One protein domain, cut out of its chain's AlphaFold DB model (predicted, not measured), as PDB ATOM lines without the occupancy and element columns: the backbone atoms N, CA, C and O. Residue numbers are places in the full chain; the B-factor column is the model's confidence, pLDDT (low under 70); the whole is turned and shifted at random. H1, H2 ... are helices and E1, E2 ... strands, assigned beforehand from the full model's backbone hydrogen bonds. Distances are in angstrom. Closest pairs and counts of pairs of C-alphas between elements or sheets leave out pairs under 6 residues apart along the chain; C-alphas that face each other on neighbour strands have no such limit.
ATOM      1  N   ASP A 102     149.644  95.615  56.639       95.31
ATOM      2  CA  ASP A 102     148.689  96.708  56.772       95.31
ATOM      3  C   ASP A 102     147.295  96.177  57.072       95.31
ATOM      4  O   ASP A 102     146.890  95.124  56.579       95.31
ATOM      5  N   TYR A 103     146.552  96.907  57.897       96.25
ATOM      6  CA  TYR A 103     145.154  96.598  58.128       96.25
ATOM      7  C   TYR A 103     144.296  97.227  57.035       96.25
ATOM      8  O   TYR A 103     144.257  98.449  56.876       96.25
ATOM      9  N   ASP A 104     143.562  96.378  56.327       95.19
ATOM     10  CA  ASP A 104     142.560  96.786  55.353       95.19
ATOM     11  C   ASP A 104     141.189  96.905  56.050       95.19
ATOM     12  O   ASP A 104     140.682  95.905  56.581       95.19
ATOM     13  N   PRO A 105     140.583  98.106  56.097       92.81
ATOM     14  CA  PRO A 105     139.299  98.323  56.755       92.81
ATOM     15  C   PRO A 105     138.108  97.716  56.000       92.81
ATOM     16  O   PRO A 105     137.118  97.367  56.650       92.81
ATOM     17  N   ASP A 106     138.208  97.556  54.681       93.81
ATOM     18  CA  ASP A 106     137.140  97.036  53.828       93.81
ATOM     19  C   ASP A 106     137.088  95.509  53.937       93.81
ATOM     20  O   ASP A 106     136.040  94.923  54.221       93.81
ATOM     21  N   LEU A 107     138.251  94.855  53.839       93.81
ATOM     22  CA  LEU A 107     138.383  93.404  54.009       93.81
ATOM     23  C   LEU A 107     138.422  92.969  55.478       93.81
ATOM     24  O   LEU A 107     138.255  91.785  55.784       93.81
ATOM     25  N   ARG A 108     138.655  93.913  56.394       92.94
ATOM     26  CA  ARG A 108     138.850  93.703  57.838       92.94
ATOM     27  C   ARG A 108     139.955  92.694  58.164       92.94
ATOM     28  O   ARG A 108     139.840  91.955  59.150       92.94
ATOM     29  N   LYS A 109     141.018  92.670  57.360       94.69
ATOM     30  CA  LYS A 109     142.121  91.696  57.414       94.69
ATOM     31  C   LYS A 109     143.478  92.398  57.406       94.69
ATOM     32  O   LYS A 109     143.585  93.543  56.984       94.69
ATOM     33  N   MET A 110     144.502  91.685  57.872       96.12
ATOM     34  CA  MET A 110     145.897  92.096  57.702       96.12
ATOM     35  C   MET A 110     146.374  91.630  56.325       96.12
ATOM     36  O   MET A 110     146.256  90.446  56.006       96.12
ATOM     37  N   ILE A 111     146.891  92.548  55.518       95.69
ATOM     38  CA  ILE A 111     147.412  92.289  54.177       95.69
ATOM     39  C   ILE A 111     148.919  92.489  54.203       95.69
ATOM     40  O   ILE A 111     149.410  93.460  54.774       95.69
ATOM     41  N   LEU A 112     149.651  91.558  53.595       94.19
ATOM     42  CA  LEU A 112     151.099  91.660  53.480       94.19
ATOM     43  C   LEU A 112     151.469  92.876  52.623       94.19
ATOM     44  O   LEU A 112     151.036  92.992  51.473       94.19
ATOM     45  N   ARG A 113     152.304  93.757  53.173       88.81
ATOM     46  CA  ARG A 113     152.861  94.889  52.440       88.81
ATOM     47  C   ARG A 113     153.964  94.376  51.517       88.81
ATOM     48  O   ARG A 113     154.901  93.721  51.961       88.81
ATOM     49  N   LYS A 114     153.839  94.671  50.221       84.44
ATOM     50  CA  LYS A 114     154.831  94.277  49.203       84.44
ATOM     51  C   LYS A 114     156.040  95.214  49.152       84.44
ATOM     52  O   LYS A 114     157.080  94.843  48.623       84.44
ATOM     53  N   GLU A 115     155.889  96.427  49.670       80.56
ATOM     54  CA  GLU A 115     156.934  97.446  49.679       80.56
ATOM     55  C   GLU A 115     157.981  97.170  50.758       80.56
ATOM     56  O   GLU A 115     157.655  96.772  51.879       80.56
ATOM     57  N   LYS A 116     159.246  97.419  50.413       76.56
ATOM     58  CA  LYS A 116     160.377  97.260  51.325       76.56
ATOM     59  C   LYS A 116     160.458  98.465  52.262       76.56
ATOM     60  O   LYS A 116     160.378  99.606  51.814       76.56
ATOM     61  N   THR A 117     160.628  98.215  53.554       80.56
ATOM     62  CA  THR A 117     160.835  99.272  54.547       80.56
ATOM     63  C   THR A 117     162.226  99.891  54.381       80.56
ATOM     64  O   THR A 117     163.198  99.206  54.068       80.56
ATOM     65  N   SER A 118     162.318 101.207  54.573       83.12
ATOM     66  CA  SER A 118     163.571 101.969  54.539       83.12
ATOM     67  C   SER A 118     163.733 102.743  55.843       83.12
ATOM     68  O   SER A 118     162.749 103.223  56.407       83.12
ATOM     69  N   VAL A 119     164.975 102.883  56.310       84.31
ATOM     70  CA  VAL A 119     165.313 103.705  57.485       84.31
ATOM     71  C   VAL A 119     165.118 105.193  57.178       84.31
ATOM     72  O   VAL A 119     164.634 105.946  58.019       84.31
ATOM     73  N   ALA A 120     165.438 105.610  55.950       86.44
ATOM     74  CA  ALA A 120     165.181 106.954  55.448       86.44
ATOM     75  C   ALA A 120     163.793 107.001  54.794       86.44
ATOM     76  O   ALA A 120     163.663 106.994  53.570       86.44
ATOM     77  N   ALA A 121     162.758 106.957  55.631       85.31
ATOM     78  CA  ALA A 121     161.372 107.010  55.191       85.31
ATOM     79  C   ALA A 121     160.935 108.448  54.867       85.31
ATOM     80  O   ALA A 121     161.422 109.415  55.454       85.31
ATOM     81  N   ASP A 122     159.998 108.581  53.936       88.56
ATOM     82  CA  ASP A 122     159.429 109.861  53.528       88.56
ATOM     83  C   ASP A 122     158.281 110.315  54.454       88.56
ATOM     84  O   ASP A 122     157.848 109.615  55.376       88.56
ATOM     85  N   SER A 123     157.757 111.517  54.207       90.06
ATOM     86  CA  SER A 123     156.615 112.045  54.961       90.06
ATOM     87  C   SER A 123     155.351 111.196  54.781       90.06
ATOM     88  O   SER A 123     154.562 111.068  55.721       90.06
ATOM     89  N   SER A 124     155.176 110.568  53.612       90.19
ATOM     90  CA  SER A 124     154.031 109.696  53.339       90.19
ATOM     91  C   SER A 124     154.032 108.468  54.255       90.19
ATOM     92  O   SER A 124     152.993 108.118  54.822       90.19
ATOM     93  N   SER A 125     155.208 107.898  54.522       89.75
ATOM     94  CA  SER A 125     155.395 106.775  55.441       89.75
ATOM     95  C   SER A 125     154.976 107.113  56.872       89.75
ATOM     96  O   SER A 125     154.363 106.282  57.550       89.75
ATOM     97  N   PHE A 126     155.247 108.338  57.339       90.38
ATOM     98  CA  PHE A 126     154.804 108.789  58.662       90.38
ATOM     99  C   PHE A 126     153.277 108.877  58.745       90.38
ATOM    100  O   PHE A 126     152.666 108.321  59.663       90.38
ATOM    101  N   SER A 127     152.649 109.536  57.767       92.81
ATOM    102  CA  SER A 127     151.188 109.644  57.689       92.81
ATOM    103  C   SER A 127     150.526 108.269  57.591       92.81
ATOM    104  O   SER A 127     149.529 108.010  58.272       92.81
ATOM    105  N   HIS A 128     151.107 107.359  56.805       92.75
ATOM    106  CA  HIS A 128     150.649 105.979  56.686       92.75
ATOM    107  C   HIS A 128     150.733 105.241  58.022       92.75
ATOM    108  O   HIS A 128     149.738 104.679  58.475       92.75
ATOM    109  N   ALA A 129     151.873 105.305  58.712       92.12
ATOM    110  CA  ALA A 129     152.046 104.672  60.018       92.12
ATOM    111  C   ALA A 129     151.042 105.200  61.059       92.12
ATOM    112  O   ALA A 129     150.448 104.415  61.805       92.12
ATOM    113  N   ALA A 130     150.801 106.515  61.093       94.31
ATOM    114  CA  ALA A 130     149.802 107.121  61.973       94.31
ATOM    115  C   ALA A 130     148.378 106.629  61.653       94.31
ATOM    116  O   ALA A 130     147.620 106.279  62.563       94.31
ATOM    117  N   ARG A 131     148.034 106.527  60.362       95.19
ATOM    118  CA  ARG A 131     146.744 105.999  59.900       95.19
ATOM    119  C   ARG A 131     146.566 104.526  60.267       95.19
ATOM    120  O   ARG A 131     145.521 104.171  60.804       95.19
ATOM    121  N   GLN A 132     147.575 103.683  60.048       95.75
ATOM    122  CA  GLN A 132     147.529 102.259  60.400       95.75
ATOM    123  C   GLN A 132     147.319 102.049  61.904       95.75
ATOM    124  O   GLN A 132     146.455 101.268  62.309       95.75
ATOM    125  N   ARG A 133     148.022 102.818  62.749       95.75
ATOM    126  CA  ARG A 133     147.806 102.805  64.208       95.75
ATOM    127  C   ARG A 133     146.361 103.145  64.567       95.75
ATOM    128  O   ARG A 133     145.741 102.429  65.351       95.75
ATOM    129  N   PHE A 134     145.812 104.204  63.971       96.25
ATOM    130  CA  PHE A 134     144.421 104.587  64.195       96.25
ATOM    131  C   PHE A 134     143.439 103.495  63.751       96.25
ATOM    132  O   PHE A 134     142.518 103.168  64.496       96.25
ATOM    133  N   LEU A 135     143.640 102.895  62.576       95.88
ATOM    134  CA  LEU A 135     142.755 101.856  62.046       95.88
ATOM    135  C   LEU A 135     142.719 100.607  62.936       95.88
ATOM    136  O   LEU A 135     141.636 100.079  63.188       95.88
ATOM    137  N   LEU A 136     143.864 100.173  63.468       95.75
ATOM    138  CA  LEU A 136     143.930  99.046  64.403       95.75
ATOM    139  C   LEU A 136     143.180  99.338  65.707       95.75
ATOM    140  O   LEU A 136     142.399  98.509  66.178       95.75
ATOM    141  N   VAL A 137     143.363 100.535  66.274       95.25
ATOM    142  CA  VAL A 137     142.633 100.958  67.479       95.25
ATOM    143  C   VAL A 137     141.135 101.061  67.196       95.25
ATOM    144  O   VAL A 137     140.332 100.557  67.980       95.25
ATOM    145  N   LYS A 138     140.747 101.638  66.053       93.62
ATOM    146  CA  LYS A 138     139.350 101.728  65.608       93.62
ATOM    147  C   LYS A 138     138.721 100.349  65.475       93.62
ATOM    148  O   LYS A 138     137.632 100.124  65.997       93.62
ATOM    149  N   GLN A 139     139.410  99.409  64.837       93.94
ATOM    150  CA  GLN A 139     138.948  98.031  64.715       93.94
ATOM    151  C   GLN A 139     138.731  97.393  66.089       93.94
ATOM    152  O   GLN A 139     137.683  96.787  66.327       93.94
ATOM    153  N   ARG A 140     139.690  97.571  67.007       93.56
ATOM    154  CA  ARG A 140     139.624  96.993  68.351       93.56
ATOM    155  C   ARG A 140     138.484  97.598  69.163       93.56
ATOM    156  O   ARG A 140     137.763  96.856  69.823       93.56
ATOM    157  N   ALA A 141     138.288  98.914  69.075       93.00
ATOM    158  CA  ALA A 141     137.185  99.614  69.722       93.00
ATOM    159  C   ALA A 141     135.825  99.093  69.230       93.00
ATOM    160  O   ALA A 141     134.971  98.759  70.044       93.00
ATOM    161  N   MET A 142     135.663  98.907  67.915       89.50
ATOM    162  CA  MET A 142     134.430  98.372  67.317       89.50
ATOM    163  C   MET A 142     134.126  96.922  67.726       89.50
ATOM    164  O   MET A 142     132.968  96.508  67.723       89.50
ATOM    165  N   ARG A 143     135.149  96.127  68.062       91.06
ATOM    166  CA  ARG A 143     134.990  94.738  68.531       91.06
ATOM    167  C   ARG A 143     134.855  94.625  70.050       91.06
ATOM    168  O   ARG A 143     134.495  93.558  70.548       91.06
ATOM    169  N   CYS A 144     135.150  95.690  70.791       94.12
ATOM    170  CA  CYS A 144     135.157  95.670  72.244       94.12
ATOM    171  C   CYS A 144     133.726  95.630  72.792       94.12
ATOM    172  O   CYS A 144     132.927  96.522  72.520       94.12
ATOM    173  N   ALA A 145     133.403  94.602  73.583       92.56
ATOM    174  CA  ALA A 145     132.054  94.401  74.111       92.56
ATOM    175  C   ALA A 145     131.563  95.582  74.963       92.56
ATOM    176  O   ALA A 145     130.423  96.007  74.796       92.56
ATOM    177  N   SER A 146     132.432  96.152  75.802       91.62
ATOM    178  CA  SER A 146     132.100  97.305  76.649       91.62
ATOM    179  C   SER A 146     131.824  98.580  75.855       91.62
ATOM    180  O   SER A 146     131.143  99.471  76.354       91.62
ATOM    181  N   LEU A 147     132.317  98.670  74.614       90.44
ATOM    182  CA  LEU A 147     132.143  99.846  73.768       90.44
ATOM    183  C   LEU A 147     131.011  99.705  72.745       90.44
ATOM    184  O   LEU A 147     130.727 100.659  72.026       90.44
ATOM    185  N   LYS A 148     130.320  98.556  72.699       86.50
ATOM    186  CA  LYS A 148     129.230  98.295  71.741       86.50
ATOM    187  C   LYS A 148     128.065  99.275  71.853       86.50
ATOM    188  O   LYS A 148     127.381  99.515  70.865       86.50
ATOM    189  N   HIS A 149     127.828  99.813  73.048       86.75
ATOM    190  CA  HIS A 149     126.741 100.761  73.297       86.75
ATOM    191  C   HIS A 149     127.078 102.188  72.850       86.75
ATOM    192  O   HIS A 149     126.178 103.019  72.742       86.75
ATOM    193  N   PHE A 150     128.347 102.484  72.555       88.69
ATOM    194  CA  PHE A 150     128.746 103.793  72.054       88.69
ATOM    195  C   PHE A 150     128.672 103.835  70.529       88.69
ATOM    196  O   PHE A 150     129.279 103.028  69.825       88.69
ATOM    197  N   LYS A 151     127.963 104.838  70.007       89.38
ATOM    198  CA  LYS A 151     127.956 105.148  68.578       89.38
ATOM    199  C   LYS A 151     129.079 106.136  68.270       89.38
ATOM    200  O   LYS A 151     128.944 107.336  68.503       89.38
ATOM    201  N   PHE A 152     130.188 105.626  67.740       91.62
ATOM    202  CA  PHE A 152     131.311 106.467  67.325       91.62
ATOM    203  C   PHE A 152     130.943 107.336  66.120       91.62
ATOM    204  O   PHE A 152     130.386 106.849  65.135       91.62
ATOM    205  N   THR A 153     131.302 108.614  66.196       92.44
ATOM    206  CA  THR A 153     131.095 109.616  65.143       92.44
ATOM    207  C   THR A 153     132.440 110.150  64.642       92.44
ATOM    208  O   THR A 153     133.416 110.180  65.392       92.44
ATOM    209  N   THR A 154     132.517 110.541  63.366       93.12
ATOM    210  CA  THR A 154     133.725 111.131  62.765       93.12
ATOM    211  C   THR A 154     133.749 112.647  62.942       93.12
ATOM    212  O   THR A 154     132.703 113.294  62.935       93.12
ATOM    213  N   CYS A 155     134.945 113.234  63.047       92.50
ATOM    214  CA  CYS A 155     135.097 114.691  63.128       92.50
ATOM    215  C   CYS A 155     134.538 115.408  61.889       92.50
ATOM    216  O   CYS A 155     133.980 116.488  62.017       92.50
ATOM    217  N   GLU A 156     134.633 114.789  60.711       93.12
ATOM    218  CA  GLU A 156     134.091 115.311  59.446       93.12
ATOM    219  C   GLU A 156     132.568 115.515  59.507       93.12
ATOM    220  O   GLU A 156     132.052 116.531  59.040       93.12
ATOM    221  N   LEU A 157     131.838 114.585  60.135       91.38
ATOM    222  CA  LEU A 157     130.391 114.714  60.309       91.38
ATOM    223  C   LEU A 157     130.039 115.864  61.262       91.38
ATOM    224  O   LEU A 157     129.062 116.573  61.057       91.38
ATOM    225  N   LEU A 158     130.844 116.057  62.308       92.00
ATOM    226  CA  LEU A 158     130.630 117.146  63.260       92.00
ATOM    227  C   LEU A 158     130.944 118.502  62.633       92.00
ATOM    228  O   LEU A 158     130.181 119.442  62.815       92.00
ATOM    229  N   ALA A 159     132.027 118.580  61.857       91.94
ATOM    230  CA  ALA A 159     132.438 119.792  61.160       91.94
ATOM    231  C   ALA A 159     131.461 120.207  60.046       91.94
ATOM    232  O   ALA A 159     131.360 121.388  59.738       91.94
ATOM    233  N   SER A 160     130.738 119.254  59.450       93.50
ATOM    234  CA  SER A 160     129.720 119.526  58.423       93.50
ATOM    235  C   SER A 160     128.332 119.845  58.988       93.50
ATOM    236  O   SER A 160     127.443 120.247  58.238       93.50
ATOM    237  N   SER A 161     128.113 119.674  60.294       90.69
ATOM    238  CA  SER A 161     126.814 119.938  60.911       90.69
ATOM    239  C   SER A 161     126.618 121.423  61.205       90.69
ATOM    240  O   SER A 161     127.372 122.024  61.964       90.69
ATOM    241  N   ASN A 162     125.513 121.985  60.713       89.50
ATOM    242  CA  ASN A 162     125.080 123.352  61.035       89.50
ATOM    243  C   ASN A 162     124.233 123.430  62.322       89.50
ATOM    244  O   ASN A 162     123.717 124.491  62.667       89.50
ATOM    245  N   LYS A 163     124.028 122.299  63.009       90.94
ATOM    246  CA  LYS A 163     123.264 122.201  64.262       90.94
ATOM    247  C   LYS A 163     124.146 121.664  65.380       90.94
ATOM    248  O   LYS A 163     125.004 120.813  65.141       90.94
ATOM    249  N   THR A 164     123.875 122.101  66.608       88.25
ATOM    250  CA  THR A 164     124.519 121.562  67.809       88.25
ATOM    251  C   THR A 164     124.146 120.092  67.986       88.25
ATOM    252  O   THR A 164     122.979 119.763  68.195       88.25
ATOM    253  N   ILE A 165     125.142 119.208  67.915       88.62
ATOM    254  CA  ILE A 165     124.979 117.777  68.183       88.62
ATOM    255  C   ILE A 165     125.411 117.522  69.628       88.62
ATOM    256  O   ILE A 165     126.560 117.768  69.989       88.62
ATOM    257  N   GLN A 166     124.490 117.043  70.461       88.62
ATOM    258  CA  GLN A 166     124.765 116.710  71.859       88.62
ATOM    259  C   GLN A 166     125.138 115.227  72.015       88.62
ATOM    260  O   GLN A 166     124.753 114.396  71.194       88.62
ATOM    261  N   SER A 167     125.872 114.902  73.085       88.31
ATOM    262  CA  SER A 167     126.211 113.523  73.483       88.31
ATOM    263  C   SER A 167     126.947 112.715  72.405       88.31
ATOM    264  O   SER A 167     126.530 111.622  72.023       88.31
ATOM    265  N   VAL A 168     128.064 113.257  71.913       92.19
ATOM    266  CA  VAL A 168     128.869 112.634  70.854       92.19
ATOM    267  C   VAL A 168     130.073 111.898  71.432       92.19
ATOM    268  O   VAL A 168     130.794 112.428  72.274       92.19
ATOM    269  N   VAL A 169     130.338 110.700  70.909       93.31
ATOM    270  CA  VAL A 169     131.576 109.957  71.171       93.31
ATOM    271  C   VAL A 169     132.423 109.933  69.907       93.31
ATOM    272  O   VAL A 169     131.977 109.474  68.853       93.31
ATOM    273  N   VAL A 170     133.663 110.406  70.015       93.81
ATOM    274  CA  VAL A 170     134.635 110.429  68.919       93.81
ATOM    275  C   VAL A 170     135.840 109.593  69.312       93.81
ATOM    276  O   VAL A 170     136.343 109.691  70.428       93.81
ATOM    277  N   LEU A 171     136.321 108.783  68.372       94.25
ATOM    278  CA  LEU A 171     137.619 108.133  68.490       94.25
ATOM    279  C   LEU A 171     138.645 108.971  67.729       94.25
ATOM    280  O   LEU A 171     138.508 109.164  66.522       94.25
TER     281      LEU A 171
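AT A GLANCE: This is residues 102 to 171 of the 178 residues of the protein "Dpoe2NT domain-containing protein" of Caenorhabditis japonica (UniProt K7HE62). One long helix, H1, forms a slanting bar, with a small strand hairpin, E1 and E2, packed on it through E1, and a loose loop of chain with the short helix H2 lying apart from H1. In that loop the last residues fold back, and residues 169 to 170 pair with residues 152 to 153. The printed part has 70 residues with two named strands and two named helices, in the order E1, E2, H1, H2; the sheet, E1 - E2, is antiparallel. The class is mixed, helices and strands, though under half of the residues, 33 of 70, are in named elements. The whole is loose, with a radius of gyration of the C-alphas of 15.9 A, and elongated, spanning 45 by 29 by 18 A.

IN THESE COORDINATES: Start at C-alpha 102, at (148.689, 96.708, 56.772), where E1 begins; it holds residues 102 to 104. Next comes E2, residues 109 to 112, 9.8 A from first to last C-alpha. Then find C-alpha 123 at (156.615, 112.045, 54.961); from there H1, residues 123 to 143, runs 30.8 A to C-alpha 143 at (134.990, 94.738, 68.531). H2 holds residues 155 to 159 and ends with C-alpha 159 at (132.438, 119.792, 61.160).

HOW THE PARTS SIT: E1 and E2 form a hairpin, antiparallel neighbours with 139 degrees between their directions. Look at C-alphas 103 and 110, which face each other at 4.6 A. N 102 and O 111 are 2.9 A apart, and N 111 and O 102 2.8 A, both within hydrogen-bond range. Between E1 and H1 you will find 4 pairs of C-alphas within 8 A, the closest being those of Tyr 103 and Gln 132, 6.5 A apart. H2 is apart from E1, E2 and H1, with no C-alpha within 8 A of theirs. In H1 and H2 every O i to N i+4 pair is within hydrogen-bond range. Outside the named strands, residues 152 to 153 pair with residues 169 to 170, parallel.

THE WHOLE: The two C-alphas farthest apart, those of Lys 116 and Lys 163, are 46.5 A apart. The printed part has no cut. The link from E1 to E2 is tight, with 4 residues; that from E2 to H1 is short, with 10; that from H1 to H2 is long, with 11. Residues 118 to 124, of which 123 to 124 belong to H1, stand free, as do residues 143 to 149, of which 143 belongs to H1, and residues 159 to 166, of which 159 belongs to H2. Residues 160 to 171 hold no named element. The mean pLDDT of the printed part is 91.2, and no printed residue is under 70.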